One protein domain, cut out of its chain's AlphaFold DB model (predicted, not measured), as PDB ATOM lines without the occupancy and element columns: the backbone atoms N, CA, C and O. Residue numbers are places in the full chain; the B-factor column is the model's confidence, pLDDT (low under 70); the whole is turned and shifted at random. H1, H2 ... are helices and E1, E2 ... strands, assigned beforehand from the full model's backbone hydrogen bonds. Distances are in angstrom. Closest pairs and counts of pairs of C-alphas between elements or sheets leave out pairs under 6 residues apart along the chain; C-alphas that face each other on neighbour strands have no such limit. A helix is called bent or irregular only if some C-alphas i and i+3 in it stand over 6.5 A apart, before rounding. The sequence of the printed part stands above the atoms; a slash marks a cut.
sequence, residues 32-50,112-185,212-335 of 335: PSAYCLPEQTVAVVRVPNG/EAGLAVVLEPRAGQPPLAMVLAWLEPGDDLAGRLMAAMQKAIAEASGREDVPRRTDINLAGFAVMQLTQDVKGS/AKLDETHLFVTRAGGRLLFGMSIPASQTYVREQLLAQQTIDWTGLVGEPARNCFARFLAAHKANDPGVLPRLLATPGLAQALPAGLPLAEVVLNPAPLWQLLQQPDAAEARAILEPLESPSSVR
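Overview. This is residues 32 to 50, 112 to 185 and 212 to 335 of the 335 residues of an uncharacterized protein of Planctomycetales bacterium (UniProt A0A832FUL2). One twisted sheet of eight strands curls round the long helix H3, while H1 runs along the opposite face over E5, E6 and E7. H6 and H7 pack on E2 and E3, H2 sits beside E6, and residues 326 to 335 stick out as a tail. The printed part has 217 residues with seven named helices and eight named strands, in the order E1 E2 E3 H1 E4 E5 E6 E7 H2 H3 H4 H5 E8 H6 H7. The antiparallel sheet runs E4 E5 E6 E7 E3 E2 E1 E8; the class is mixed, in three layers, helices on both faces of a sheet: H1, H6 and H7 on one, H3 and H4 on the other. The whole is compact, with a radius of gyration of the C-alphas of 18.6 A and spans of 58 by 45 by 40 A.

Arrangement. E1, residues 41 to 47, and E2, residues 113 to 122, are antiparallel neighbours, with N 45 and O 115 within hydrogen-bond range at 2.8 A. E2 and E3, residues 125 to 135, form a hairpin, with N 130 and O 118 2.8 A apart. E4, residues 164 to 170, and E5, residues 173 to 184, form another, with N 166 and O 177 2.8 A apart. E6, residues 212 to 224, is the antiparallel neighbour of E5, with N 178 and O 219 2.8 A apart, and forms a hairpin with E7, residues 227 to 233, with N 220 and O 231 2.7 A apart. E7 and E3 are antiparallel, with N 131 and O 232 2.8 A apart. E8, residues 301 to 304, is the edge strand beside E1, with N 44 and O 303 2.8 A apart. H1, residues 139 to 156, has a height over the sheet of 9.4 A, and the C-alphas of Ala 142 and Arg 227 of E7 are its closest pair with that strand, 5.9 A. H2, residues 238 to 246, stands at the sheet's level; its closest C-alphas with E6 are Gln 238 and Leu 214, 4.8 A. The sheet curls round H3, residues 253 to 271, whose closest C-alphas with E4 are Ala 266 and Leu 170, 5.2 A. H4, residues 279 to 284, and E8 are near each other, and H5, residues 289 to 292, is not on the sheet. H6, residues 306 to 313, and H7, residues 318 to 329, touch only at the corner, the closest C-alphas being Leu 312 and Ala 321, 6.6 A. Every O i to N i+4 pair is within hydrogen-bond range in H1, H2, H4 and H6, against 13 of 15 in H3 and 4 of 8 in H7; H5 is too short for one.

Along the chain. E1 begins at C-alpha 41 (265.625, 295.608, 390.899). E6 is 37.1 A long, E5 33.9 A, H3 26.5 A and H1 26.0 A. H3 has a kink of 27 degrees near residue 260 and is irregular, with C-alphas 256 and 259 7.3 A apart; H7 is only just irregular, with C-alphas 324 and 327 6.7 A apart. H7 ends at C-alpha 329 (254.953, 300.632, 405.172).

Size, cuts and confidence. The C-alphas of Gln 248 and Ala 295, the two farthest apart, are 59.5 A apart. Residues 51 to 111 and 186 to 211 are cut out, and each gap, C-alpha 50 to 112 and C-alpha 185 to 212, is 6.1 A. Of the links that are printed whole, none is long. The mean pLDDT of the printed part is 80.8, with 34 residues under 70, among them 293 to 300 and 316 to 335.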
ATOM      1  N   PRO A  32     273.546 303.919 379.261       86.88
ATOM      2  CA  PRO A  32     273.450 304.556 380.583       86.88
ATOM      3  C   PRO A  32     273.436 303.549 381.735       86.88
ATOM      4  O   PRO A  32     272.914 302.443 381.590       86.88
ATOM      5  N   SER A  33     273.981 303.933 382.888       89.19
ATOM      6  CA  SER A  33     274.133 303.019 384.032       89.19
ATOM      7  C   SER A  33     272.785 302.544 384.593       89.19
ATOM      8  O   SER A  33     272.651 301.374 384.956       89.19
ATOM      9  N   ALA A  34     271.745 303.386 384.547       87.38
ATOM     10  CA  ALA A  34     270.384 302.991 384.915       87.38
ATOM     11  C   ALA A  34     269.811 301.839 384.061       87.38
ATOM     12  O   ALA A  34     268.842 301.193 384.452       87.38
ATOM     13  N   TYR A  35     270.379 301.568 382.878       91.31
ATOM     14  CA  TYR A  35     269.913 300.512 381.967       91.31
ATOM     15  C   TYR A  35     270.692 299.203 382.177       91.31
ATOM     16  O   TYR A  35     270.465 298.206 381.491       91.31
ATOM     17  N   CYS A  36     271.634 299.196 383.118       92.81
ATOM     18  CA  CYS A  36     272.459 298.043 383.465       92.81
ATOM     19  C   CYS A  36     271.955 297.317 384.721       92.81
ATOM     20  O   CYS A  36     272.626 296.417 385.217       92.81
ATOM     21  N   LEU A  37     270.804 297.723 385.259       92.75
ATOM     22  CA  LEU A  37     270.281 297.221 386.527       92.75
ATOM     23  C   LEU A  37     269.855 295.737 386.441       92.75
ATOM     24  O   LEU A  37     269.279 295.341 385.422       92.75
ATOM     25  N   PRO A  38     270.109 294.919 387.485       93.12
ATOM     26  CA  PRO A  38     269.686 293.514 387.537       93.12
ATOM     27  C   PRO A  38     268.161 293.324 387.504       93.12
ATOM     28  O   PRO A  38     267.417 294.197 387.946       93.12
ATOM     29  N   GLU A  39     267.685 292.147 387.082       91.44
ATOM     30  CA  GLU A  39     266.247 291.792 387.043       91.44
ATOM     31  C   GLU A  39     265.557 291.910 388.409       91.44
ATOM     32  O   GLU A  39     264.386 292.268 388.497       91.44
ATOM     33  N   GLN A  40     266.309 291.674 389.485       91.31
ATOM     34  CA  GLN A  40     265.858 291.743 390.875       91.31
ATOM     35  C   GLN A  40     265.667 293.185 391.394       91.31
ATOM     36  O   GLN A  40     265.427 293.398 392.583       91.31
ATOM     37  N   THR A  41     265.798 294.196 390.530       89.50
ATOM     38  CA  THR A  41     265.625 295.608 390.899       89.50
ATOM     39  C   THR A  41     264.170 295.910 391.234       89.50
ATOM     40  O   THR A  41     263.294 295.736 390.385       89.50
ATOM     41  N   VAL A  42     263.927 296.419 392.444       85.94
ATOM     42  CA  VAL A  42     262.590 296.775 392.954       85.94
ATOM     43  C   VAL A  42     262.303 298.270 392.898       85.94
ATOM     44  O   VAL A  42     261.152 298.673 392.742       85.94
ATOM     45  N   ALA A  43     263.337 299.104 392.996       80.75
ATOM     46  CA  ALA A  43     263.195 300.551 392.960       80.75
ATOM     47  C   ALA A  43     264.407 301.193 392.295       80.75
ATOM     48  O   ALA A  43     265.537 300.745 392.482       80.75
ATOM     49  N   VAL A  44     264.166 302.267 391.549       82.56
ATOM     50  CA  VAL A  44     265.194 303.083 390.905       82.56
ATOM     51  C   VAL A  44     264.869 304.543 391.149       82.56
ATOM     52  O   VAL A  44     263.751 304.974 390.879       82.56
ATOM     53  N   VAL A  45     265.849 305.305 391.623       76.94
ATOM     54  CA  VAL A  45     265.795 306.762 391.697       76.94
ATOM     55  C   VAL A  45     266.928 307.305 390.847       76.94
ATOM     56  O   VAL A  45     268.095 307.031 391.124       76.94
ATOM     57  N   ARG A  46     266.606 308.074 389.809       81.50
ATOM     58  CA  ARG A  46     267.625 308.656 388.930       81.50
ATOM     59  C   ARG A  46     267.379 310.124 388.637       81.50
ATOM     60  O   ARG A  46     266.243 310.577 388.533       81.50
ATOM     61  N   VAL A  47     268.476 310.835 388.438       79.25
ATOM     62  CA  VAL A  47     268.539 312.188 387.900       79.25
ATOM     63  C   VAL A  47     269.187 312.061 386.518       79.25
ATOM     64  O   VAL A  47     270.415 312.007 386.424       79.25
ATOM     65  N   PRO A  48     268.387 311.952 385.439       70.81
ATOM     66  CA  PRO A  48     268.889 311.636 384.098       70.81
ATOM     67  C   PRO A  48     269.771 312.738 383.500       70.81
ATOM     68  O   PRO A  48     270.546 312.483 382.583       70.81
ATOM     69  N   ASN A  49     269.645 313.973 383.991       69.50
ATOM     70  CA  ASN A  49     270.414 315.114 383.513       69.50
ATOM     71  C   ASN A  49     270.658 316.096 384.665       69.50
ATOM     72  O   ASN A  49     269.965 317.110 384.789       69.50
ATOM     73  N   GLY A  50     271.595 315.768 385.558       63.66
ATOM     74  CA  GLY A  50     271.805 316.558 386.772       63.66
ATOM     75  C   GLY A  50     272.271 317.993 386.483       63.66
ATOM     76  O   GLY A  50     271.840 318.925 387.168       63.66
ATOM     77  N   GLU A 112     274.480 311.688 384.365       84.06
ATOM     78  CA  GLU A 112     273.457 310.932 385.085       84.06
ATOM     79  C   GLU A 112     273.963 310.544 386.484       84.06
ATOM     80  O   GLU A 112     275.116 310.146 386.671       84.06
ATOM     81  N   ALA A 113     273.080 310.637 387.473       83.00
ATOM     82  CA  ALA A 113     273.307 310.115 388.814       83.00
ATOM     83  C   ALA A 113     272.085 309.318 389.258       83.00
ATOM     84  O   ALA A 113     270.951 309.668 388.921       83.00
ATOM     85  N   GLY A 114     272.287 308.269 390.043       80.81
ATOM     86  CA  GLY A 114     271.158 307.526 390.574       80.81
ATOM     87  C   GLY A 114     271.535 306.423 391.536       80.81
ATOM     88  O   GLY A 114     272.708 306.117 391.758       80.81
ATOM     89  N   LEU A 115     270.491 305.852 392.117       85.81
ATOM     90  CA  LEU A 115     270.543 304.684 392.971       85.81
ATOM     91  C   LEU A 115     269.410 303.726 392.613       85.81
ATOM     92  O   LEU A 115     268.363 304.124 392.102       85.81
ATOM     93  N   ALA A 116     269.608 302.455 392.909       82.88
ATOM     94  CA  ALA A 116     268.625 301.407 392.758       82.88
ATOM     95  C   ALA A 116     268.707 300.448 393.941       82.88
ATOM     96  O   ALA A 116     269.785 300.208 394.484       82.88
ATOM     97  N   VAL A 117     267.563 299.889 394.316       83.94
ATOM     98  CA  VAL A 117     267.461 298.835 395.323       83.94
ATOM     99  C   VAL A 117     267.177 297.524 394.607       83.94
ATOM    100  O   VAL A 117     266.259 297.436 393.788       83.94
ATOM    101  N   VAL A 118     267.972 296.512 394.925       89.06
ATOM    102  CA  VAL A 118     267.881 295.152 394.397       89.06
ATOM    103  C   VAL A 118     267.639 294.209 395.566       89.06
ATOM    104  O   VAL A 118     268.303 294.335 396.593       89.06
ATOM    105  N   LEU A 119     266.695 293.281 395.419       89.88
ATOM    106  CA  LEU A 119     266.426 292.255 396.426       89.88
ATOM    107  C   LEU A 119     266.798 290.882 395.880       89.88
ATOM    108  O   LEU A 119     266.112 290.325 395.026       89.88
ATOM    109  N   GLU A 120     267.898 290.344 396.381       88.69
ATOM    110  CA  GLU A 120     268.424 289.049 395.976       88.69
ATOM    111  C   GLU A 120     267.803 287.936 396.827       88.69
ATOM    112  O   GLU A 120     268.004 287.921 398.045       88.69
ATOM    113  N   PRO A 121     267.053 286.994 396.231       85.62
ATOM    114  CA  PRO A 121     266.487 285.879 396.983       85.62
ATOM    115  C   PRO A 121     267.598 284.997 397.567       85.62
ATOM    116  O   PRO A 121     268.589 284.701 396.894       85.62
ATOM    117  N   ARG A 122     267.407 284.535 398.807       83.19
ATOM    118  CA  ARG A 122     268.277 283.569 399.490       83.19
ATOM    119  C   ARG A 122     267.424 282.396 399.970       83.19
ATOM    120  O   ARG A 122     266.319 282.596 400.453       83.19
ATOM    121  N   ALA A 123     267.904 281.170 399.786       76.38
ATOM    122  CA  ALA A 123     267.150 279.989 400.202       76.38
ATOM    123  C   ALA A 123     267.162 279.867 401.735       76.38
ATOM    124  O   ALA A 123     268.242 279.839 402.324       76.38
ATOM    125  N   GLY A 124     265.981 279.785 402.356       73.62
ATOM    126  CA  GLY A 124     265.827 279.626 403.808       73.62
ATOM    127  C   GLY A 124     266.356 280.801 404.637       73.62
ATOM    128  O   GLY A 124     266.773 280.595 405.773       73.62
ATOM    129  N   GLN A 125     266.433 281.996 404.044       76.62
ATOM    130  CA  GLN A 125     266.898 283.223 404.691       76.62
ATOM    131  C   GLN A 125     266.165 284.441 404.114       76.62
ATOM    132  O   GLN A 125     265.749 284.402 402.949       76.62
ATOM    133  N   PRO A 126     266.122 285.579 404.836       77.06
ATOM    134  CA  PRO A 126     265.579 286.816 404.288       77.06
ATOM    135  C   PRO A 126     266.348 287.225 403.020       77.06
ATOM    136  O   PRO A 126     267.565 287.028 402.969       77.06
ATOM    137  N   PRO A 127     265.717 287.814 401.990       84.25
ATOM    138  CA  PRO A 127     266.440 288.274 400.806       84.25
ATOM    139  C   PRO A 127     267.532 289.290 401.165       84.25
ATOM    140  O   PRO A 127     267.378 290.115 402.067       84.25
ATOM    141  N   LEU A 128     268.649 289.244 400.440       88.25
ATOM    142  CA  LEU A 128     269.718 290.223 400.582       88.25
ATOM    143  C   LEU A 128     269.333 291.501 399.833       88.25
ATOM    144  O   LEU A 128     269.202 291.500 398.609       88.25
ATOM    145  N   ALA A 129     269.208 292.610 400.558       84.69
ATOM    146  CA  ALA A 129     269.036 293.918 399.947       84.69
ATOM    147  C   ALA A 129     270.395 294.509 399.539       84.69
ATOM    148  O   ALA A 129     271.333 294.579 400.332       84.69
ATOM    149  N   MET A 130     270.487 294.955 398.290       89.00
ATOM    150  CA  MET A 130     271.652 295.619 397.712       89.00
ATOM    151  C   MET A 130     271.249 296.999 397.195       89.00
ATOM    152  O   MET A 130     270.284 297.135 396.444       89.00
ATOM    153  N   VAL A 131     272.018 298.024 397.553       84.00
ATOM    154  CA  VAL A 131     271.931 299.355 396.946       84.00
ATOM    155  C   VAL A 131     272.990 299.453 395.863       84.00
ATOM    156  O   VAL A 131     274.181 299.341 396.141       84.00
ATOM    157  N   LEU A 132     272.569 299.671 394.624       89.75
ATOM    158  CA  LEU A 132     273.451 299.981 393.504       89.75
ATOM    159  C   LEU A 132     273.380 301.477 393.238       89.75
ATOM    160  O   LEU A 132     272.285 302.018 393.167       89.75
ATOM    161  N   ALA A 133     274.510 302.153 393.074       84.12
ATOM    162  CA  ALA A 133     274.521 303.579 392.761       84.12
ATOM    163  C   ALA A 133     275.536 303.903 391.671       84.12
ATOM    164  O   ALA A 133     276.503 303.170 391.453       84.12
ATOM    165  N   TRP A 134     275.307 305.009 390.972       90.75
ATOM    166  CA  TRP A 134     276.199 305.483 389.928       90.75
ATOM    167  C   TRP A 134     276.263 307.001 389.888       90.75
ATOM    168  O   TRP A 134     275.303 307.704 390.205       90.75
ATOM    169  N   LEU A 135     277.423 307.483 389.457       86.94
ATOM    170  CA  LEU A 135     277.679 308.876 389.125       86.94
ATOM    171  C   LEU A 135     278.412 308.910 387.787       86.94
ATOM    172  O   LEU A 135     279.356 308.143 387.583       86.94
ATOM    173  N   GLU A 136     278.032 309.825 386.901       89.00
ATOM    174  CA  GLU A 136     278.692 310.027 385.606       89.00
ATOM    175  C   GLU A 136     279.378 311.410 385.526       89.00
ATOM    176  O   GLU A 136     278.996 312.248 384.711       89.00
ATOM    177  N   PRO A 137     280.401 311.680 386.364       81.56
ATOM    178  CA  PRO A 137     281.072 312.983 386.432       81.56
ATOM    179  C   PRO A 137     282.033 313.263 385.261       81.56
ATOM    180  O   PRO A 137     282.639 314.333 385.197       81.56
ATOM    181  N   GLY A 138     282.241 312.290 384.369       84.81
ATOM    182  CA  GLY A 138     283.225 312.354 383.291       84.81
ATOM    183  C   GLY A 138     284.587 311.760 383.670       84.81
ATOM    184  O   GLY A 138     284.895 311.523 384.839       84.81
ATOM    185  N   ASP A 139     285.410 311.485 382.653       86.50
ATOM    186  CA  ASP A 139     286.646 310.694 382.780       86.50
ATOM    187  C   ASP A 139     287.667 311.257 383.768       86.50
ATOM    188  O   ASP A 139     288.196 310.512 384.596       86.50
ATOM    189  N   ASP A 140     287.939 312.558 383.700       84.56
ATOM    190  CA  ASP A 140     288.922 313.196 384.577       84.56
ATOM    191  C   ASP A 140     288.492 313.124 386.050       84.56
ATOM    192  O   ASP A 140     289.230 312.621 386.903       84.56
ATOM    193  N   LEU A 141     287.270 313.573 386.349       81.69
ATOM    194  CA  LEU A 141     286.776 313.656 387.720       81.69
ATOM    195  C   LEU A 141     286.526 312.262 388.317       81.69
ATOM    196  O   LEU A 141     286.928 312.021 389.454       81.69
ATOM    197  N   ALA A 142     285.975 311.310 387.552       86.00
ATOM    198  CA  ALA A 142     285.855 309.914 387.991       86.00
ATOM    199  C   ALA A 142     287.228 309.307 388.327       86.00
ATOM    200  O   ALA A 142     287.377 308.618 389.338       86.00
ATOM    201  N   GLY A 143     288.247 309.583 387.504       85.75
ATOM    202  CA  GLY A 143     289.615 309.133 387.746       85.75
ATOM    203  C   GLY A 143     290.204 309.696 389.036       85.75
ATOM    204  O   GLY A 143     290.716 308.930 389.856       85.75
ATOM    205  N   ARG A 144     290.089 311.014 389.245       83.94
ATOM    206  CA  ARG A 144     290.566 311.682 390.465       83.94
ATOM    207  C   ARG A 144     289.861 311.164 391.720       83.94
ATOM    208  O   ARG A 144     290.533 310.892 392.711       83.94
ATOM    209  N   LEU A 145     288.544 310.964 391.668       80.56
ATOM    210  CA  LEU A 145     287.752 310.449 392.791       80.56
ATOM    211  C   LEU A 145     288.098 309.001 393.138       80.56
ATOM    212  O   LEU A 145     288.342 308.702 394.303       80.56
ATOM    213  N   MET A 146     288.190 308.108 392.145       85.38
ATOM    214  CA  MET A 146     288.572 306.712 392.389       85.38
ATOM    215  C   MET A 146     289.974 306.623 393.004       85.38
ATOM    216  O   MET A 146     290.185 305.902 393.980       85.38
ATOM    217  N   ALA A 147     290.922 307.396 392.461       83.31
ATOM    218  CA  ALA A 147     292.275 307.469 392.996       83.31
ATOM    219  C   ALA A 147     292.287 308.028 394.423       83.31
ATOM    220  O   ALA A 147     293.045 307.531 395.249       83.31
ATOM    221  N   ALA A 148     291.448 309.022 394.731       77.06
ATOM    222  CA  ALA A 148     291.302 309.559 396.080       77.06
ATOM    223  C   ALA A 148     290.749 308.518 397.064       77.06
ATOM    224  O   ALA A 148     291.285 308.368 398.162       77.06
ATOM    225  N   MET A 149     289.740 307.748 396.644       76.44
ATOM    226  CA  MET A 149     289.124 306.705 397.464       76.44
ATOM    227  C   MET A 149     290.109 305.596 397.840       76.44
ATOM    228  O   MET A 149     290.308 305.321 399.021       76.44
ATOM    229  N   GLN A 150     290.766 304.986 396.848       81.38
ATOM    230  CA  GLN A 150     291.715 303.879 397.069       81.38
ATOM    231  C   GLN A 150     292.815 304.245 398.064       81.38
ATOM    232  O   GLN A 150     293.257 303.440 398.881       81.38
ATOM    233  N   LYS A 151     293.259 305.480 397.944       74.50
ATOM    234  CA  LYS A 151     294.366 306.090 398.649       74.50
ATOM    235  C   LYS A 151     294.011 306.370 400.115       74.50
ATOM    236  O   LYS A 151     294.715 305.891 400.997       74.50
ATOM    237  N   ALA A 152     292.836 306.939 400.378       71.38
ATOM    238  CA  ALA A 152     292.332 307.097 401.743       71.38
ATOM    239  C   ALA A 152     292.143 305.788 402.498       71.38
ATOM    240  O   ALA A 152     292.472 305.688 403.677       71.38
ATOM    241  N   ILE A 153     291.643 304.767 401.811       74.69
ATOM    242  CA  ILE A 153     291.444 303.455 402.421       74.69
ATOM    243  C   ILE A 153     292.796 302.800 402.727       74.69
ATOM    244  O   ILE A 153     292.946 302.158 403.765       74.69
ATOM    245  N   ALA A 154     293.795 302.988 401.860       78.25
ATOM    246  CA  ALA A 154     295.150 302.511 402.112       78.25
ATOM    247  C   ALA A 154     295.788 303.205 403.330       78.25
ATOM    248  O   ALA A 154     296.367 302.521 404.167       78.25
ATOM    249  N   GLU A 155     295.633 304.525 403.487       74.88
ATOM    250  CA  GLU A 155     296.150 305.263 404.655       74.88
ATOM    251  C   GLU A 155     295.453 304.889 405.969       74.88
ATOM    252  O   GLU A 155     296.066 304.904 407.037       74.88
ATOM    253  N   ALA A 156     294.163 304.562 405.904       71.56
ATOM    254  CA  ALA A 156     293.381 304.165 407.067       71.56
ATOM    255  C   ALA A 156     293.580 302.681 407.449       71.56
ATOM    256  O   ALA A 156     293.172 302.264 408.535       71.56
ATOM    257  N   SER A 157     294.199 301.879 406.576       68.44
ATOM    258  CA  SER A 157     294.332 300.430 406.751       68.44
ATOM    259  C   SER A 157     295.062 300.068 408.050       68.44
ATOM    260  O   SER A 157     296.096 300.642 408.382       68.44
ATOM    261  N   GLY A 158     294.529 299.085 408.781       66.31
ATOM    262  CA  GLY A 158     295.111 298.578 410.031       66.31
ATOM    263  C   GLY A 158     294.508 299.149 411.319       66.31
ATOM    264  O   GLY A 158     294.888 298.707 412.399       66.31
ATOM    265  N   ARG A 159     293.553 300.086 411.235       71.75
ATOM    266  CA  ARG A 159     292.721 300.494 412.382       71.75
ATOM    267  C   ARG A 159     291.516 299.562 412.512       71.75
ATOM    268  O   ARG A 159     290.959 299.155 411.496       71.75
ATOM    269  N   GLU A 160     291.096 299.258 413.740       62.09
ATOM    270  CA  GLU A 160     289.987 298.323 414.001       62.09
ATOM    271  C   GLU A 160     288.653 298.792 413.388       62.09
ATOM    272  O   GLU A 160     287.885 297.978 412.882       62.09
ATOM    273  N   ASP A 161     288.421 300.107 413.341       66.25
ATOM    274  CA  ASP A 161     287.191 300.709 412.805       66.25
ATOM    275  C   ASP A 161     287.190 300.894 411.277       66.25
ATOM    276  O   ASP A 161     286.244 301.450 410.714       66.25
ATOM    277  N   VAL A 162     288.254 300.475 410.586       71.25
ATOM    278  CA  VAL A 162     288.401 300.696 409.144       71.25
ATOM    279  C   VAL A 162     287.990 299.441 408.372       71.25
ATOM    280  O   VAL A 162     288.459 298.346 408.686       71.25
ATOM    281  N   PRO A 163     287.145 299.573 407.330       79.00
ATOM    282  CA  PRO A 163     286.740 298.442 406.511       79.00
ATOM    283  C   PRO A 163     287.930 297.674 405.927       79.00
ATOM    284  O   PRO A 163     288.889 298.257 405.414       79.00
ATOM    285  N   ARG A 164     287.834 296.344 405.929       87.88
ATOM    286  CA  ARG A 164     288.814 295.466 405.289       87.88
ATOM    287  C   ARG A 164     288.725 295.624 403.778       87.88
ATOM    288  O   ARG A 164     287.691 295.308 403.185       87.88
ATOM    289  N   ARG A 165     289.808 296.086 403.152       90.31
ATOM    290  CA  ARG A 165     289.902 296.208 401.694       90.31
ATOM    291  C   ARG A 165     290.324 294.893 401.047       90.31
ATOM    292  O   ARG A 165     291.264 294.236 401.484       90.31
ATOM    293  N   THR A 166     289.670 294.548 399.948       91.62
ATOM    294  CA  THR A 166     290.056 293.468 399.040       91.62
ATOM    295  C   THR A 166     289.828 293.936 397.610       91.62
ATOM    296  O   THR A 166     288.718 294.314 397.247       91.62
ATOM    297  N   ASP A 167     290.870 293.925 396.786       94.06
ATOM    298  CA  ASP A 167     290.734 294.238 395.365       94.06
ATOM    299  C   ASP A 167     290.414 292.946 394.603       94.06
ATOM    300  O   ASP A 167     291.142 291.957 394.690       94.06
ATOM    301  N   ILE A 168     289.298 292.944 393.879       95.12
ATOM    302  CA  ILE A 168     288.760 291.777 393.173       95.12
ATOM    303  C   ILE A 168     288.470 292.123 391.713       95.12
ATOM    304  O   ILE A 168     288.298 293.287 391.349       95.12
ATOM    305  N   ASN A 169     288.391 291.105 390.857       95.38
ATOM    306  CA  ASN A 169     287.893 291.269 389.496       95.38
ATOM    307  C   ASN A 169     286.453 290.760 389.420       95.38
ATOM    308  O   ASN A 169     286.205 289.591 389.704       95.38
ATOM    309  N   LEU A 170     285.517 291.622 389.021       94.75
ATOM    310  CA  LEU A 170     284.126 291.239 388.777       94.75
ATOM    311  C   LEU A 170     283.735 291.633 387.358       94.75
ATOM    312  O   LEU A 170     283.879 292.789 386.963       94.75
ATOM    313  N   ALA A 171     283.254 290.663 386.576       92.81
ATOM    314  CA  ALA A 171     282.861 290.851 385.177       92.81
ATOM    315  C   ALA A 171     283.932 291.559 384.310       92.81
ATOM    316  O   ALA A 171     283.612 292.304 383.379       92.81
ATOM    317  N   GLY A 172     285.220 291.354 384.607       89.19
ATOM    318  CA  GLY A 172     286.330 291.998 383.904       89.19
ATOM    319  C   GLY A 172     286.522 293.476 384.254       89.19
ATOM    320  O   GLY A 172     287.069 294.204 383.430       89.19
ATOM    321  N   PHE A 173     286.030 293.933 385.405       91.50
ATOM    322  CA  PHE A 173     286.336 295.236 385.996       91.50
ATOM    323  C   PHE A 173     287.149 295.024 387.270       91.50
ATOM    324  O   PHE A 173     286.866 294.103 388.038       91.50
ATOM    325  N   ALA A 174     288.127 295.892 387.522       94.25
ATOM    326  CA  ALA A 174     288.755 295.951 388.833       94.25
ATOM    327  C   ALA A 174     287.834 296.664 389.817       94.25
ATOM    328  O   ALA A 174     287.457 297.821 389.619       94.25
ATOM    329  N   VAL A 175     287.481 295.955 390.877       95.50
ATOM    330  CA  VAL A 175     286.569 296.413 391.913       95.50
ATOM    331  C   VAL A 175     287.318 296.437 393.232       95.50
ATOM    332  O   VAL A 175     287.925 295.447 393.634       95.50
ATOM    333  N   MET A 176     287.236 297.566 393.920       94.38
ATOM    334  CA  MET A 176     287.644 297.667 395.312       94.38
ATOM    335  C   MET A 176     286.454 297.248 396.179       94.38
ATOM    336  O   MET A 176     285.430 297.931 396.183       94.38
ATOM    337  N   GLN A 177     286.576 296.123 396.881       94.50
ATOM    338  CA  GLN A 177     285.614 295.674 397.886       94.50
ATOM    339  C   GLN A 177     286.087 296.122 399.270       94.50
ATOM    340  O   GLN A 177     287.231 295.880 399.647       94.50
ATOM    341  N   LEU A 178     285.200 296.736 400.045       89.69
ATOM    342  CA  LEU A 178     285.390 297.069 401.450       89.69
ATOM    343  C   LEU A 178     284.389 296.272 402.274       89.69
ATOM    344  O   LEU A 178     283.200 296.294 401.971       89.69
ATOM    345  N   THR A 179     284.863 295.565 403.294       91.38
ATOM    346  CA  THR A 179     284.016 294.749 404.172       91.38
ATOM    347  C   THR A 179     284.092 295.266 405.597       91.38
ATOM    348  O   THR A 179     285.188 295.445 406.130       91.38
ATOM    349  N   GLN A 180     282.938 295.495 406.214       86.62
ATOM    350  CA  GLN A 180     282.826 295.957 407.591       86.62
ATOM    351  C   GLN A 180     281.939 295.012 408.396       86.62
ATOM    352  O   GLN A 180     280.849 294.654 407.957       86.62
ATOM    353  N   ASP A 181     282.409 294.635 409.584       90.06
ATOM    354  CA  ASP A 181     281.634 293.817 410.510       90.06
ATOM    355  C   ASP A 181     280.532 294.654 411.160       90.06
ATOM    356  O   ASP A 181     280.777 295.751 411.669       90.06
ATOM    357  N   VAL A 182     279.325 294.104 411.200       85.69
ATOM    358  CA  VAL A 182     278.229 294.633 412.009       85.69
ATOM    359  C   VAL A 182     278.263 293.898 413.337       85.69
ATOM    360  O   VAL A 182     277.934 292.715 413.410       85.69
ATOM    361  N   LYS A 183     278.711 294.588 414.386       86.62
ATOM    362  CA  LYS A 183     278.774 294.041 415.745       86.62
ATOM    363  C   LYS A 183     277.494 294.384 416.519       86.62
ATOM    364  O   LYS A 183     276.982 295.496 416.397       86.62
ATOM    365  N   GLY A 184     276.990 293.457 417.328       83.75
ATOM    366  CA  GLY A 184     275.808 293.654 418.165       83.75
ATOM    367  C   GLY A 184     275.746 292.682 419.342       83.75
ATOM    368  O   GLY A 184     276.566 291.772 419.459       83.75
ATOM    369  N   SER A 185     274.778 292.897 420.233       80.94
ATOM    370  CA  SER A 185     274.552 292.011 421.378       80.94
ATOM    371  C   SER A 185     273.913 290.687 420.941       80.94
ATOM    372  O   SER A 185     273.023 290.660 420.081       80.94
ATOM    373  N   ALA A 212     279.300 290.656 419.651       87.00
ATOM    374  CA  ALA A 212     279.516 289.618 418.656       87.00
ATOM    375  C   ALA A 212     279.295 290.165 417.244       87.00
ATOM    376  O   ALA A 212     278.512 291.089 417.023       87.00
ATOM    377  N   LYS A 213     279.959 289.567 416.256       90.56
ATOM    378  CA  LYS A 213     279.698 289.854 414.845       90.56
ATOM    379  C   LYS A 213     278.371 289.217 414.425       90.56
ATOM    380  O   LYS A 213     278.254 287.996 414.431       90.56
ATOM    381  N   LEU A 214     277.405 290.046 414.039       89.69
ATOM    382  CA  LEU A 214     276.054 289.636 413.643       89.69
ATOM    383  C   LEU A 214     275.781 289.800 412.142       89.69
ATOM    384  O   LEU A 214     274.833 289.209 411.638       89.69
ATOM    385  N   ASP A 215     276.587 290.583 411.421       89.62
ATOM    386  CA  ASP A 215     276.479 290.710 409.961       89.62
ATOM    387  C   ASP A 215     277.785 291.205 409.303       89.62
ATOM    388  O   ASP A 215     278.740 291.577 409.996       89.62
ATOM    389  N   GLU A 216     277.808 291.261 407.968       89.50
ATOM    390  CA  GLU A 216     278.819 291.970 407.173       89.50
ATOM    391  C   GLU A 216     278.183 292.939 406.164       89.50
ATOM    392  O   GLU A 216     277.314 292.583 405.367       89.50
ATOM    393  N   THR A 217     278.689 294.170 406.137       84.62
ATOM    394  CA  THR A 217     278.421 295.122 405.055       84.62
ATOM    395  C   THR A 217     279.549 295.040 404.035       84.62
ATOM    396  O   THR A 217     280.718 295.199 404.388       84.62
ATOM    397  N   HIS A 218     279.211 294.861 402.760       91.38
ATOM    398  CA  HIS A 218     280.152 294.935 401.648       91.38
ATOM    399  C   HIS A 218     279.849 296.157 400.790       91.38
ATOM    400  O   HIS A 218     278.759 296.265 400.234       91.38
ATOM    401  N   LEU A 219     280.831 297.041 400.644       89.12
ATOM    402  CA  LEU A 219     280.826 298.144 399.691       89.12
ATOM    403  C   LEU A 219     281.747 297.799 398.519       89.12
ATOM    404  O   LEU A 219     282.917 297.481 398.705       89.12
ATOM    405  N   PHE A 220     281.237 297.899 397.304       93.56
ATOM    406  CA  PHE A 220     281.969 297.723 396.061       93.56
ATOM    407  C   PHE A 220     282.085 299.063 395.361       93.56
ATOM    408  O   PHE A 220     281.098 299.787 395.242       93.56
ATOM    409  N   VAL A 221     283.279 299.379 394.872       92.62
ATOM    410  CA  VAL A 221     283.540 300.608 394.126       92.62
ATOM    411  C   VAL A 221     284.366 300.276 392.896       92.62
ATOM    412  O   VAL A 221     285.396 299.600 392.985       92.62
ATOM    413  N   THR A 222     283.935 300.758 391.738       93.81
ATOM    414  CA  THR A 222     284.714 300.656 390.504       93.81
ATOM    415  C   THR A 222     284.493 301.857 389.599       93.81
ATOM    416  O   THR A 222     283.543 302.627 389.758       93.81
ATOM    417  N   ARG A 223     285.392 302.006 388.629       91.88
ATOM    418  CA  ARG A 223     285.323 303.016 387.581       91.88
ATOM    419  C   ARG A 223     285.139 302.332 386.229       91.88
ATOM    420  O   ARG A 223     285.891 301.422 385.887       91.88
ATOM    421  N   ALA A 224     284.189 302.822 385.438       89.12
ATOM    422  CA  ALA A 224     283.939 302.386 384.066       89.12
ATOM    423  C   ALA A 224     283.957 303.605 383.131       89.12
ATOM    424  O   ALA A 224     282.947 304.288 382.967       89.12
ATOM    425  N   GLY A 225     285.124 303.926 382.559       86.69
ATOM    426  CA  GLY A 225     285.314 305.185 381.827       86.69
ATOM    427  C   GLY A 225     285.006 306.394 382.717       86.69
ATOM    428  O   GLY A 225     285.537 306.498 383.825       86.69
ATOM    429  N   GLY A 226     284.113 307.280 382.270       87.94
ATOM    430  CA  GLY A 226     283.726 308.500 382.988       87.94
ATOM    431  C   GLY A 226     282.735 308.304 384.129       87.94
ATOM    432  O   GLY A 226     282.113 309.274 384.560       87.94
ATOM    433  N   ARG A 227     282.555 307.062 384.587       89.88
ATOM    434  CA  ARG A 227     281.527 306.676 385.552       89.88
ATOM    435  C   ARG A 227     282.127 306.043 386.791       89.88
ATOM    436  O   ARG A 227     283.056 305.240 386.688       89.88
ATOM    437  N   LEU A 228     281.543 306.361 387.936       90.38
ATOM    438  CA  LEU A 228     281.759 305.666 389.197       90.38
ATOM    439  C   LEU A 228     280.543 304.798 389.484       90.38
ATOM    440  O   LEU A 228     279.412 305.273 389.405       90.38
ATOM    441  N   LEU A 229     280.796 303.535 389.807       93.19
ATOM    442  CA  LEU A 229     279.778 302.533 390.076       93.19
ATOM    443  C   LEU A 229     279.982 301.985 391.485       93.19
ATOM    444  O   LEU A 229     281.098 301.609 391.855       93.19
ATOM    445  N   PHE A 230     278.891 301.916 392.239       91.44
ATOM    446  CA  PHE A 230     278.866 301.514 393.637       91.44
ATOM    447  C   PHE A 230     277.859 300.389 393.856       91.44
ATOM    448  O   PHE A 230     276.800 300.363 393.228       91.44
ATOM    449  N   GLY A 231     278.174 299.484 394.773       88.81
ATOM    450  CA  GLY A 231     277.244 298.482 395.285       88.81
ATOM    451  C   GLY A 231     277.413 298.352 396.789       88.81
ATOM    452  O   GLY A 231     278.543 298.323 397.253       88.81
ATOM    453  N   MET A 232     276.334 298.277 397.555       87.69
ATOM    454  CA  MET A 232     276.393 298.146 399.009       87.69
ATOM    455  C   MET A 232     275.365 297.128 399.487       87.69
ATOM    456  O   MET A 232     274.188 297.273 399.161       87.69
ATOM    457  N   SER A 233     275.783 296.128 400.265       87.62
ATOM    458  CA  SER A 233     274.834 295.249 400.954       87.62
ATOM    459  C   SER A 233     274.219 295.950 402.162       87.62
ATOM    460  O   SER A 233     274.892 296.695 402.873       87.62
ATOM    461  N   ILE A 234     272.935 295.709 402.399       80.81
ATOM    462  CA  ILE A 234     272.251 296.120 403.622       80.81
ATOM    463  C   ILE A 234     272.232 294.924 404.581       80.81
ATOM    464  O   ILE A 234     271.809 293.842 404.165       80.81
ATOM    465  N   PRO A 235     272.668 295.096 405.843       80.25
ATOM    466  CA  PRO A 235     272.604 294.044 406.854       80.25
ATOM    467  C   PRO A 235     271.181 293.499 407.022       80.25
ATOM    468  O   PRO A 235     270.237 294.267 407.212       80.25
ATOM    469  N   ALA A 236     271.039 292.180 406.970       81.25
ATOM    470  CA  ALA A 236     269.758 291.471 407.015       81.25
ATOM    471  C   ALA A 236     269.852 290.080 407.670       81.25
ATOM    472  O   ALA A 236     268.866 289.352 407.713       81.25
ATOM    473  N   SER A 237     271.029 289.679 408.156       84.62
ATOM    474  CA  SER A 237     271.296 288.325 408.656       84.62
ATOM    475  C   SER A 237     271.369 288.253 410.186       84.62
ATOM    476  O   SER A 237     271.593 287.176 410.726       84.62
ATOM    477  N   GLN A 238     271.168 289.370 410.895       84.88
ATOM    478  CA  GLN A 238     271.411 289.486 412.341       84.88
ATOM    479  C   GLN A 238     270.641 288.457 413.182       84.88
ATOM    480  O   GLN A 238     271.241 287.827 414.050       84.88
ATOM    481  N   THR A 239     269.343 288.264 412.921       83.19
ATOM    482  CA  THR A 239     268.508 287.291 413.649       83.19
ATOM    483  C   THR A 239     268.990 285.864 413.403       83.19
ATOM    484  O   THR A 239     269.331 285.163 414.353       83.19
ATOM    485  N   TYR A 240     269.139 285.481 412.131       85.62
ATOM    486  CA  TYR A 240     269.663 284.173 411.729       85.62
ATOM    487  C   TYR A 240     271.040 283.887 412.351       85.62
ATOM    488  O   TYR A 240     271.272 282.827 412.923       85.62
ATOM    489  N   VAL A 241     271.967 284.848 412.290       88.31
ATOM    490  CA  VAL A 241     273.312 284.692 412.858       88.31
ATOM    491  C   VAL A 241     273.258 284.560 414.377       88.31
ATOM    492  O   VAL A 241     273.983 283.736 414.929       88.31
ATOM    493  N   ARG A 242     272.403 285.327 415.066       88.00
ATOM    494  CA  ARG A 242     272.250 285.230 416.523       88.00
ATOM    495  C   ARG A 242     271.809 283.829 416.939       88.00
ATOM    496  O   ARG A 242     272.437 283.247 417.818       88.00
ATOM    497  N   GLU A 243     270.791 283.273 416.286       87.56
ATOM    498  CA  GLU A 243     270.308 281.912 416.553       87.56
ATOM    499  C   GLU A 243     271.410 280.867 416.349       87.56
ATOM    500  O   GLU A 243     271.630 280.007 417.204       87.56
ATOM    501  N   GLN A 244     272.164 280.989 415.256       88.81
ATOM    502  CA  GLN A 244     273.263 280.080 414.947       88.81
ATOM    503  C   GLN A 244     274.417 280.175 415.953       88.81
ATOM    504  O   GLN A 244     274.948 279.151 416.387       88.81
ATOM    505  N   LEU A 245     274.785 281.388 416.376       89.38
ATOM    506  CA  LEU A 245     275.821 281.601 417.390       89.38
ATOM    507  C   LEU A 245     275.392 281.076 418.768       89.38
ATOM    508  O   LEU A 245     276.204 280.453 419.452       89.38
ATOM    509  N   LEU A 246     274.125 281.258 419.158       88.38
ATOM    510  CA  LEU A 246     273.566 280.676 420.389       88.38
ATOM    511  C   LEU A 246     273.570 279.141 420.345       88.38
ATOM    512  O   LEU A 246     273.843 278.494 421.355       88.38
ATOM    513  N   ALA A 247     273.350 278.559 419.166       91.62
ATOM    514  CA  ALA A 247     273.486 277.127 418.912       91.62
ATOM    515  C   ALA A 247     274.949 276.657 418.736       91.62
ATOM    516  O   ALA A 247     275.176 275.491 418.412       91.62
ATOM    517  N   GLN A 248     275.939 277.536 418.949       89.88
ATOM    518  CA  GLN A 248     277.378 277.269 418.799       89.88
ATOM    519  C   GLN A 248     277.779 276.779 417.397       89.88
ATOM    520  O   GLN A 248     278.772 276.066 417.231       89.88
ATOM    521  N   GLN A 249     277.016 277.158 416.373       90.75
ATOM    522  CA  GLN A 249     277.316 276.827 414.988       90.75
ATOM    523  C   GLN A 249     278.278 277.846 414.375       90.75
ATOM    524  O   GLN A 249     278.301 279.028 414.719       90.75
ATOM    525  N   THR A 250     279.092 277.381 413.431       90.12
ATOM    526  CA  THR A 250     279.999 278.240 412.669       90.12
ATOM    527  C   THR A 250     279.261 278.937 411.531       90.12
ATOM    528  O   THR A 250     278.483 278.302 410.823       90.12
ATOM    529  N   ILE A 251     279.562 280.216 411.304       91.81
ATOM    530  CA  ILE A 251     278.944 281.022 410.246       91.81
ATOM    531  C   ILE A 251     279.862 281.072 409.025       91.81
ATOM    532  O   ILE A 251     280.976 281.598 409.102       91.81
ATOM    533  N   ASP A 252     279.383 280.582 407.882       91.88
ATOM    534  CA  ASP A 252     280.023 280.842 406.592       91.88
ATOM    535  C   ASP A 252     279.634 282.237 406.079       91.88
ATOM    536  O   ASP A 252     278.659 282.411 405.349       91.88
ATOM    537  N   TRP A 253     280.415 283.248 406.462       90.69
ATOM    538  CA  TRP A 253     280.230 284.636 406.021       90.69
ATOM    539  C   TRP A 253     280.319 284.809 404.498       90.69
ATOM    540  O   TRP A 253     279.643 285.667 403.922       90.69
ATOM    541  N   THR A 254     281.127 283.972 403.836       91.00
ATOM    542  CA  THR A 254     281.326 284.049 402.386       91.00
ATOM    543  C   THR A 254     280.058 283.616 401.665       91.00
ATOM    544  O   THR A 254     279.571 284.373 400.829       91.00
ATOM    545  N   GLY A 255     279.478 282.471 402.024       89.62
ATOM    546  CA  GLY A 255     278.207 282.016 401.458       89.62
ATOM    547  C   GLY A 255     277.002 282.858 401.897       89.62
ATOM    548  O   GLY A 255     276.084 283.077 401.107       89.62
ATOM    549  N   LEU A 256     277.010 283.374 403.131       89.00
ATOM    550  CA  LEU A 256     275.873 284.093 403.716       89.00
ATOM    551  C   LEU A 256     275.620 285.467 403.076       89.00
ATOM    552  O   LEU A 256     274.471 285.814 402.782       89.00
ATOM    553  N   VAL A 257     276.683 286.259 402.880       89.75
ATOM    554  CA  VAL A 257     276.584 287.639 402.363       89.75
ATOM    555  C   VAL A 257     277.602 287.913 401.258       89.75
ATOM    556  O   VAL A 257     277.247 288.510 400.239       89.75
ATOM    557  N   GLY A 258     278.845 287.446 401.410       91.81
ATOM    558  CA  GLY A 258     279.952 287.799 400.518       91.81
ATOM    559  C   GLY A 258     279.725 287.441 399.047       91.81
ATOM    560  O   GLY A 258     279.815 288.305 398.171       91.81
ATOM    561  N   GLU A 259     279.434 286.177 398.752       94.12
ATOM    562  CA  GLU A 259     279.157 285.680 397.404       94.12
ATOM    563  C   GLU A 259     277.859 286.245 396.821       94.12
ATOM    564  O   GLU A 259     277.919 286.770 395.705       94.12
ATOM    565  N   PRO A 260     276.709 286.238 397.530       93.88
ATOM    566  CA  PRO A 260     275.493 286.882 397.037       93.88
ATOM    567  C   PRO A 260     275.700 288.356 396.651       93.88
ATOM    568  O   PRO A 260     275.317 288.767 395.551       93.88
ATOM    569  N   ALA A 261     276.381 289.139 397.495       94.69
ATOM    570  CA  ALA A 261     276.653 290.552 397.241       94.69
ATOM    571  C   ALA A 261     277.585 290.753 396.029       94.69
ATOM    572  O   ALA A 261     277.305 291.577 395.149       94.69
ATOM    573  N   ARG A 262     278.662 289.955 395.932       96.50
ATOM    574  CA  ARG A 262     279.574 289.951 394.771       96.50
ATOM    575  C   ARG A 262     278.846 289.582 393.485       96.50
ATOM    576  O   ARG A 262     279.047 290.244 392.470       96.50
ATOM    577  N   ASN A 263     277.988 288.565 393.522       96.06
ATOM    578  CA  ASN A 263     277.230 288.093 392.367       96.06
ATOM    579  C   ASN A 263     276.229 289.149 391.878       96.06
ATOM    580  O   ASN A 263     276.142 289.394 390.672       96.06
ATOM    581  N   CYS A 264     275.531 289.826 392.797       96.19
ATOM    582  CA  CYS A 264     274.653 290.949 392.468       96.19
ATOM    583  C   CYS A 264     275.419 292.072 391.759       96.19
ATOM    584  O   CYS A 264     275.032 292.506 390.669       96.19
ATOM    585  N   PHE A 265     276.540 292.518 392.334       97.12
ATOM    586  CA  PHE A 265     277.331 293.589 391.733       97.12
ATOM    587  C   PHE A 265     277.973 293.160 390.404       97.12
ATOM    588  O   PHE A 265     277.984 293.928 389.443       97.12
ATOM    589  N   ALA A 266     278.426 291.910 390.286       96.75
ATOM    590  CA  ALA A 266     278.963 291.369 389.041       96.75
ATOM    591  C   ALA A 266     277.932 291.378 387.902       96.75
ATOM    592  O   ALA A 266     278.297 291.717 386.776       96.75
ATOM    593  N   ARG A 267     276.652 291.069 388.171       96.00
ATOM    594  CA  ARG A 267     275.577 291.178 387.165       96.00
ATOM    595  C   ARG A 267     275.376 292.618 386.698       96.00
ATOM    596  O   ARG A 267     275.291 292.850 385.493       96.00
ATOM    597  N   PHE A 268     275.378 293.577 387.624       95.44
ATOM    598  CA  PHE A 268     275.301 295.003 387.294       95.44
ATOM    599  C   PHE A 268     276.467 295.450 386.394       95.44
ATOM    600  O   PHE A 268     276.272 296.129 385.384       95.44
ATOM    601  N   LEU A 269     277.690 295.014 386.701       94.81
ATOM    602  CA  LEU A 269     278.871 295.326 385.892       94.81
ATOM    603  C   LEU A 269     278.859 294.627 384.529       94.81
ATOM    604  O   LEU A 269     279.148 295.254 383.512       94.81
ATOM    605  N   ALA A 270     278.482 293.349 384.473       93.38
ATOM    606  CA  ALA A 270     278.375 292.603 383.222       93.38
ATOM    607  C   ALA A 270     277.385 293.268 382.253       93.38
ATOM    608  O   ALA A 270     277.658 293.371 381.054       93.38
ATOM    609  N   ALA A 271     276.280 293.805 382.774       92.50
ATOM    610  CA  ALA A 271     275.276 294.495 381.978       92.50
ATOM    611  C   ALA A 271     275.801 295.771 381.288       92.50
ATOM    612  O   ALA A 271     275.246 296.148 380.260       92.50
ATOM    613  N   HIS A 272     276.894 296.386 381.760       89.81
ATOM    614  CA  HIS A 272     277.544 297.520 381.078       89.81
ATOM    615  C   HIS A 272     278.274 297.126 379.788       89.81
ATOM    616  O   HIS A 272     278.579 297.990 378.964       89.81
ATOM    617  N   LYS A 273     278.575 295.834 379.621       86.00
ATOM    618  CA  LYS A 273     279.198 295.259 378.418       86.00
ATOM    619  C   LYS A 273     278.178 294.555 377.520       86.00
ATOM    620  O   LYS A 273     278.455 294.325 376.346       86.00
ATOM    621  N   ALA A 274     277.020 294.190 378.067       83.81
ATOM    622  CA  ALA A 274     275.974 293.485 377.344       83.81
ATOM    623  C   ALA A 274     275.203 294.416 376.396       83.81
ATOM    624  O   ALA A 274     274.980 295.588 376.695       83.81
ATOM    625  N   ASN A 275     274.721 293.857 375.283       79.44
ATOM    626  CA  ASN A 275     273.841 294.549 374.334       79.44
ATOM    627  C   ASN A 275     272.340 294.364 374.659       79.44
ATOM    628  O   ASN A 275     271.484 294.471 373.787       79.44
ATOM    629  N   ASP A 276     272.024 294.020 375.906       82.69
ATOM    630  CA  ASP A 276     270.653 293.892 376.406       82.69
ATOM    631  C   ASP A 276     270.082 295.294 376.700       82.69
ATOM    632  O   ASP A 276     270.797 296.098 377.305       82.69
ATOM    633  N   PRO A 277     268.835 295.637 376.329       81.62
ATOM    634  CA  PRO A 277     268.186 296.868 376.789       81.62
ATOM    635  C   PRO A 277     268.130 297.009 378.323       81.62
ATOM    636  O   PRO A 277     268.230 298.124 378.826       81.62
ATOM    637  N   GLY A 278     268.036 295.910 379.076       86.81
ATOM    638  CA  GLY A 278     267.934 295.912 380.537       86.81
ATOM    639  C   GLY A 278     266.520 296.168 381.075       86.81
ATOM    640  O   GLY A 278     265.546 296.326 380.334       86.81
ATOM    641  N   VAL A 279     266.396 296.186 382.404       86.06
ATOM    642  CA  VAL A 279     265.100 296.242 383.107       86.06
ATOM    643  C   VAL A 279     264.404 297.584 382.931       86.06
ATOM    644  O   VAL A 279     263.227 297.629 382.578       86.06
ATOM    645  N   LEU A 280     265.124 298.684 383.159       86.69
ATOM    646  CA  LEU A 280     264.514 300.011 383.191       86.69
ATOM    647  C   LEU A 280     263.846 300.387 381.855       86.69
ATOM    648  O   LEU A 280     262.692 300.807 381.895       86.69
ATOM    649  N   PRO A 281     264.462 300.181 380.673       87.19
ATOM    650  CA  PRO A 281     263.772 300.445 379.409       87.19
ATOM    651  C   PRO A 281     262.513 299.601 379.204       87.19
ATOM    652  O   PRO A 281     261.532 300.111 378.669       87.19
ATOM    653  N   ARG A 282     262.496 298.341 379.664       86.75
ATOM    654  CA  ARG A 282     261.291 297.495 379.609       86.75
ATOM    655  C   ARG A 282     260.181 298.038 380.508       86.75
ATOM    656  O   ARG A 282     259.035 298.081 380.075       86.75
ATOM    657  N   LEU A 283     260.520 298.508 381.711       83.44
ATOM    658  CA  LEU A 283     259.561 299.156 382.611       83.44
ATOM    659  C   LEU A 283     259.016 300.453 382.005       83.44
ATOM    660  O   LEU A 283     257.804 300.648 381.983       83.44
ATOM    661  N   LEU A 284     259.887 301.303 381.456       82.88
ATOM    662  CA  LEU A 284     259.492 302.560 380.812       82.88
ATOM    663  C   LEU A 284     258.641 302.342 379.548       82.88
ATOM    664  O   LEU A 284     257.806 303.182 379.219       82.88
ATOM    665  N   ALA A 285     258.805 301.201 378.874       85.06
ATOM    666  CA  ALA A 285     257.994 300.788 377.731       85.06
ATOM    667  C   ALA A 285     256.619 300.204 378.112       85.06
ATOM    668  O   ALA A 285     255.865 299.806 377.221       85.06
ATOM    669  N   THR A 286     256.268 300.148 379.405       82.81
ATOM    670  CA  THR A 286     254.959 299.649 379.853       82.81
ATOM    671  C   THR A 286     253.830 300.461 379.201       82.81
ATOM    672  O   THR A 286     253.831 301.694 379.300       82.81
ATOM    673  N   PRO A 287     252.847 299.810 378.543       80.31
ATOM    674  CA  PRO A 287     251.731 300.506 377.912       80.31
ATOM    675  C   PRO A 287     251.030 301.471 378.876       80.31
ATOM    676  O   PRO A 287     250.692 301.108 379.998       80.31
ATOM    677  N   GLY A 288     250.822 302.712 378.434       75.94
ATOM    678  CA  GLY A 288     250.192 303.771 379.231       75.94
ATOM    679  C   GLY A 288     251.150 304.581 380.113       75.94
ATOM    680  O   GLY A 288     250.824 305.718 380.443       75.94
ATOM    681  N   LEU A 289     252.357 304.085 380.419       75.94
ATOM    682  CA  LEU A 289     253.302 304.804 381.282       75.94
ATOM    683  C   LEU A 289     253.812 306.092 380.625       75.94
ATOM    684  O   LEU A 289     253.737 307.158 381.226       75.94
ATOM    685  N   ALA A 290     254.238 306.026 379.362       70.38
ATOM    686  CA  ALA A 290     254.709 307.201 378.623       70.38
ATOM    687  C   ALA A 290     253.644 308.311 378.492       70.38
ATOM    688  O   ALA A 290     253.990 309.481 378.390       70.38
ATOM    689  N   GLN A 291     252.356 307.947 378.508       71.62
ATOM    690  CA  GLN A 291     251.234 308.895 378.445       71.62
ATOM    691  C   GLN A 291     250.889 309.487 379.820       71.62
ATOM    692  O   GLN A 291     250.322 310.573 379.888       71.62
ATOM    693  N   ALA A 292     251.219 308.774 380.901       71.88
ATOM    694  CA  ALA A 292     251.004 309.205 382.280       71.88
ATOM    695  C   ALA A 292     252.155 310.065 382.830       71.88
ATOM    696  O   ALA A 292     251.981 310.743 383.844       71.88
ATOM    697  N   LEU A 293     253.329 310.041 382.189       68.12
ATOM    698  CA  LEU A 293     254.462 310.866 382.596       68.12
ATOM    699  C   LEU A 293     254.181 312.354 382.316       68.12
ATOM    700  O   LEU A 293     253.713 312.701 381.229       68.12
ATOM    701  N   PRO A 294     254.479 313.253 383.273       66.62
ATOM    702  CA  PRO A 294     254.319 314.683 383.059       66.62
ATOM    703  C   PRO A 294     255.216 315.156 381.909       66.62
ATOM    704  O   PRO A 294     256.376 314.760 381.799       66.62
ATOM    705  N   ALA A 295     254.678 316.031 381.060       65.94
ATOM    706  CA  ALA A 295     255.447 316.639 379.982       65.94
ATOM    707  C   ALA A 295     256.580 317.519 380.543       65.94
ATOM    708  O   ALA A 295     256.378 318.265 381.501       65.94
ATOM    709  N   GLY A 296     257.756 317.480 379.909       65.75
ATOM    710  CA  GLY A 296     258.904 318.322 380.257       65.75
ATOM    711  C   GLY A 296     260.175 317.530 380.557       65.75
ATOM    712  O   GLY A 296     260.264 316.337 380.281       65.75
ATOM    713  N   LEU A 297     261.186 318.221 381.091       63.47
ATOM    714  CA  LEU A 297     262.433 317.601 381.537       63.47
ATOM    715  C   LEU A 297     262.212 316.954 382.914       63.47
ATOM    716  O   LEU A 297     261.923 317.685 383.866       63.47
ATOM    717  N   PRO A 298     262.348 315.622 383.051       64.69
ATOM    718  CA  PRO A 298     262.202 314.968 384.344       64.69
ATOM    719  C   PRO A 298     263.336 315.402 385.283       64.69
ATOM    720  O   PRO A 298     264.517 315.260 384.966       64.69
ATOM    721  N   LEU A 299     262.963 315.958 386.442       63.81
ATOM    722  CA  LEU A 299     263.906 316.431 387.465       63.81
ATOM    723  C   LEU A 299     264.532 315.259 388.227       63.81
ATOM    724  O   LEU A 299     265.743 315.195 388.405       63.81
ATOM    725  N   ALA A 300     263.682 314.332 388.652       69.00
ATOM    726  CA  ALA A 300     264.041 313.051 389.225       69.00
ATOM    727  C   ALA A 300     262.975 312.046 388.793       69.00
ATOM    728  O   ALA A 300     261.789 312.377 388.736       69.00
ATOM    729  N   GLU A 301     263.396 310.831 388.485       74.50
ATOM    730  CA  GLU A 301     262.498 309.731 388.171       74.50
ATOM    731  C   GLU A 301     262.589 308.695 389.280       74.50
ATOM    732  O   GLU A 301     263.684 308.241 389.615       74.50
ATOM    733  N   VAL A 302     261.433 308.326 389.827       79.50
ATOM    734  CA  VAL A 302     261.290 307.194 390.738       79.50
ATOM    735  C   VAL A 302     260.497 306.125 390.006       79.50
ATOM    736  O   VAL A 302     259.341 306.342 389.650       79.50
ATOM    737  N   VAL A 303     261.126 304.982 389.761       80.19
ATOM    738  CA  VAL A 303     260.500 303.837 389.100       80.19
ATOM    739  C   VAL A 303     260.448 302.688 390.089       80.19
ATOM    740  O   VAL A 303     261.478 302.267 390.612       80.19
ATOM    741  N   LEU A 304     259.242 302.185 390.336       80.25
ATOM    742  CA  LEU A 304     259.005 301.022 391.181       80.25
ATOM    743  C   LEU A 304     258.671 299.822 390.301       80.25
ATOM    744  O   LEU A 304     257.822 299.903 389.413       80.25
ATOM    745  N   ASN A 305     259.337 298.706 390.567       83.50
ATOM    746  CA  ASN A 305     259.092 297.426 389.932       83.50
ATOM    747  C   ASN A 305     258.573 296.446 390.990       83.50
ATOM    748  O   ASN A 305     259.366 295.895 391.755       83.50
ATOM    749  N   PRO A 306     257.256 296.208 391.058       81.88
ATOM    750  CA  PRO A 306     256.693 295.310 392.057       81.88
ATOM    751  C   PRO A 306     256.939 293.828 391.737       81.88
ATOM    752  O   PRO A 306     256.704 292.987 392.599       81.88
ATOM    753  N   ALA A 307     257.392 293.467 390.530       85.00
ATOM    754  CA  ALA A 307     257.477 292.065 390.119       85.00
ATOM    755  C   ALA A 307     258.450 291.217 390.972       85.00
ATOM    756  O   ALA A 307     258.040 290.134 391.393       85.00
ATOM    757  N   PRO A 308     259.679 291.668 391.304       84.69
ATOM    758  CA  PRO A 308     260.569 290.900 392.174       84.69
ATOM    759  C   PRO A 308     260.020 290.777 393.600       84.69
ATOM    760  O   PRO A 308     260.124 289.715 394.204       84.69
ATOM    761  N   LEU A 309     259.359 291.825 394.112       79.94
ATOM    762  CA  LEU A 309     258.660 291.770 395.402       79.94
ATOM    763  C   LEU A 309     257.556 290.717 395.393       79.94
ATOM    764  O   LEU A 309     257.463 289.898 396.302       79.94
ATOM    765  N   TRP A 310     256.749 290.704 394.338       80.44
ATOM    766  CA  TRP A 310     255.680 289.732 394.177       80.44
ATOM    767  C   TRP A 310     256.213 288.296 394.114       80.44
ATOM    768  O   TRP A 310     255.643 287.409 394.739       80.44
ATOM    769  N   GLN A 311     257.331 288.064 393.419       82.12
ATOM    770  CA  GLN A 311     257.983 286.750 393.373       82.12
ATOM    771  C   GLN A 311     258.494 286.302 394.747       82.12
ATOM    772  O   GLN A 311     258.333 285.136 395.099       82.12
ATOM    773  N   LEU A 312     259.069 287.215 395.538       78.50
ATOM    774  CA  LEU A 312     259.506 286.926 396.907       78.50
ATOM    775  C   LEU A 312     258.322 286.559 397.813       78.50
ATOM    776  O   LEU A 312     258.402 285.600 398.573       78.50
ATOM    777  N   LEU A 313     257.194 287.260 397.678       76.12
ATOM    778  CA  LEU A 313     255.972 286.989 398.444       76.12
ATOM    779  C   LEU A 313     255.297 285.652 398.096       76.12
ATOM    780  O   LEU A 313     254.443 285.196 398.853       76.12
ATOM    781  N   GLN A 314     255.651 285.027 396.971       77.38
ATOM    782  CA  GLN A 314     255.148 283.704 396.586       77.38
ATOM    783  C   GLN A 314     255.973 282.543 397.159       77.38
ATOM    784  O   GLN A 314     255.593 281.386 396.970       77.38
ATOM    785  N   GLN A 315     257.094 282.815 397.835       71.62
ATOM    786  CA  GLN A 315     257.921 281.766 398.426       71.62
ATOM    787  C   GLN A 315     257.297 281.222 399.728       71.62
ATOM    788  O   GLN A 315     256.607 281.965 400.426       71.62
ATOM    789  N   PRO A 316     257.530 279.941 400.085       61.84
ATOM    790  CA  PRO A 316     256.979 279.332 401.304       61.84
ATOM    791  C   PRO A 316     257.331 280.101 402.588       61.84
ATOM    792  O   PRO A 316     256.513 280.170 403.501       61.84
ATOM    793  N   ASP A 317     258.498 280.751 402.600       60.72
ATOM    794  CA  ASP A 317     259.051 281.496 403.738       60.72
ATOM    795  C   ASP A 317     258.727 283.010 403.677       60.72
ATOM    796  O   ASP A 317     259.425 283.849 404.246       60.72
ATOM    797  N   ALA A 318     257.646 283.400 402.985       58.00
ATOM    798  CA  ALA A 318     257.270 284.800 402.732       58.00
ATOM    799  C   ALA A 318     257.071 285.678 403.989       58.00
ATOM    800  O   ALA A 318     257.030 286.905 403.870       58.00
ATOM    801  N   ALA A 319     256.946 285.088 405.184       58.56
ATOM    802  CA  ALA A 319     256.866 285.825 406.446       58.56
ATOM    803  C   ALA A 319     258.133 286.663 406.712       58.56
ATOM    804  O   ALA A 319     258.025 287.810 407.140       58.56
ATOM    805  N   GLU A 320     259.316 286.152 406.363       55.50
ATOM    806  CA  GLU A 320     260.585 286.878 406.521       55.50
ATOM    807  C   GLU A 320     260.768 287.964 405.452       55.50
ATOM    808  O   GLU A 320     261.283 289.048 405.727       55.50
ATOM    809  N   ALA A 321     260.274 287.723 404.233       50.47
ATOM    810  CA  ALA A 321     260.264 288.729 403.169       50.47
ATOM    811  C   ALA A 321     259.347 289.924 403.503       50.47
ATOM    812  O   ALA A 321     259.635 291.051 403.097       50.47
ATOM    813  N   ARG A 322     258.267 289.703 404.271       55.69
ATOM    814  CA  ARG A 322     257.385 290.774 404.772       55.69
ATOM    815  C   ARG A 322     258.064 291.671 405.811       55.69
ATOM    816  O   ARG A 322     257.851 292.877 405.762       55.69
ATOM    817  N   ALA A 323     258.931 291.134 406.669       55.41
ATOM    818  CA  ALA A 323     259.666 291.927 407.664       55.41
ATOM    819  C   ALA A 323     260.618 292.965 407.028       55.41
ATOM    820  O   ALA A 323     260.885 294.015 407.604       55.41
ATOM    821  N   ILE A 324     261.093 292.717 405.801       51.75
ATOM    822  CA  ILE A 324     261.895 293.683 405.024       51.75
ATOM    823  C   ILE A 324     261.022 294.795 404.415       51.75
ATOM    824  O   ILE A 324     261.519 295.888 404.132       51.75
ATOM    825  N   LEU A 325     259.723 294.543 404.225       47.72
ATOM    826  CA  LEU A 325     258.757 295.521 403.718       47.72
ATOM    827  C   LEU A 325     258.156 296.405 404.821       47.72
ATOM    828  O   LEU A 325     257.785 297.538 404.531       47.72
ATOM    829  N   GLU A 326     258.119 295.954 406.077       46.09
ATOM    830  CA  GLU A 326     257.578 296.733 407.209       46.09
ATOM    831  C   GLU A 326     258.179 298.150 407.365       46.09
ATOM    832  O   GLU A 326     257.416 299.101 407.562       46.09
ATOM    833  N   PRO A 327     259.502 298.374 407.212       43.12
ATOM    834  CA  PRO A 327     260.075 299.723 407.250       43.12
ATOM    835  C   PRO A 327     259.606 300.636 406.105       43.12
ATOM    836  O   PRO A 327     259.699 301.856 406.225       43.12
ATOM    837  N   LEU A 328     259.125 300.069 404.993       37.16
ATOM    838  CA  LEU A 328     258.588 300.821 403.852       37.16
ATOM    839  C   LEU A 328     257.098 301.159 404.031       37.16
ATOM    840  O   LEU A 328     256.614 302.099 403.402       37.16
ATOM    841  N   GLU A 329     256.382 300.431 404.895       34.50
ATOM    842  CA  GLU A 329     254.953 300.632 405.172       34.50
ATOM    843  C   GLU A 329     254.682 301.654 406.290       34.50
ATOM    844  O   GLU A 329     253.597 302.236 406.335       34.50
ATOM    845  N   SER A 330     255.660 301.942 407.161       30.00
ATOM    846  CA  SER A 330     255.488 302.894 408.268       30.00
ATOM    847  C   SER A 330     256.392 304.131 408.140       30.00
ATOM    848  O   SER A 330     257.526 304.123 408.620       30.00
ATOM    849  N   PRO A 331     255.898 305.262 407.598       33.12
ATOM    850  CA  PRO A 331     256.618 306.542 407.611       33.12
ATOM    851  C   PRO A 331     256.731 307.182 409.016       33.12
ATOM    852  O   PRO A 331     257.071 308.358 409.139       33.12
ATOM    853  N   SER A 332     256.438 306.439 410.091       31.25
ATOM    854  CA  SER A 332     256.135 306.994 411.420       31.25
ATOM    855  C   SER A 332     257.254 306.890 412.462       31.25
ATOM    856  O   SER A 332     257.084 307.426 413.554       31.25
ATOM    857  N   SER A 333     258.385 306.227 412.194       28.36
ATOM    858  CA  SER A 333     259.415 305.981 413.227       28.36
ATOM    859  C   SER A 333     260.653 306.886 413.154       28.36
ATOM    860  O   SER A 333     261.638 306.639 413.848       28.36
ATOM    861  N   VAL A 334     260.589 307.992 412.402       28.03
ATOM    862  CA  VAL A 334     261.524 309.122 412.560       28.03
ATOM    863  C   VAL A 334     260.940 310.103 413.584       28.03
ATOM    864  O   VAL A 334     260.336 311.116 413.232       28.03
ATOM    865  N   ARG A 335     261.082 309.763 414.866       25.30
ATOM    866  CA  ARG A 335     261.011 310.698 415.999       25.30
ATOM    867  C   ARG A 335     262.082 310.352 417.017       25.30
ATOM    868  O   ARG A 335     262.139 309.170 417.437       25.30
TER     869      ARG A 335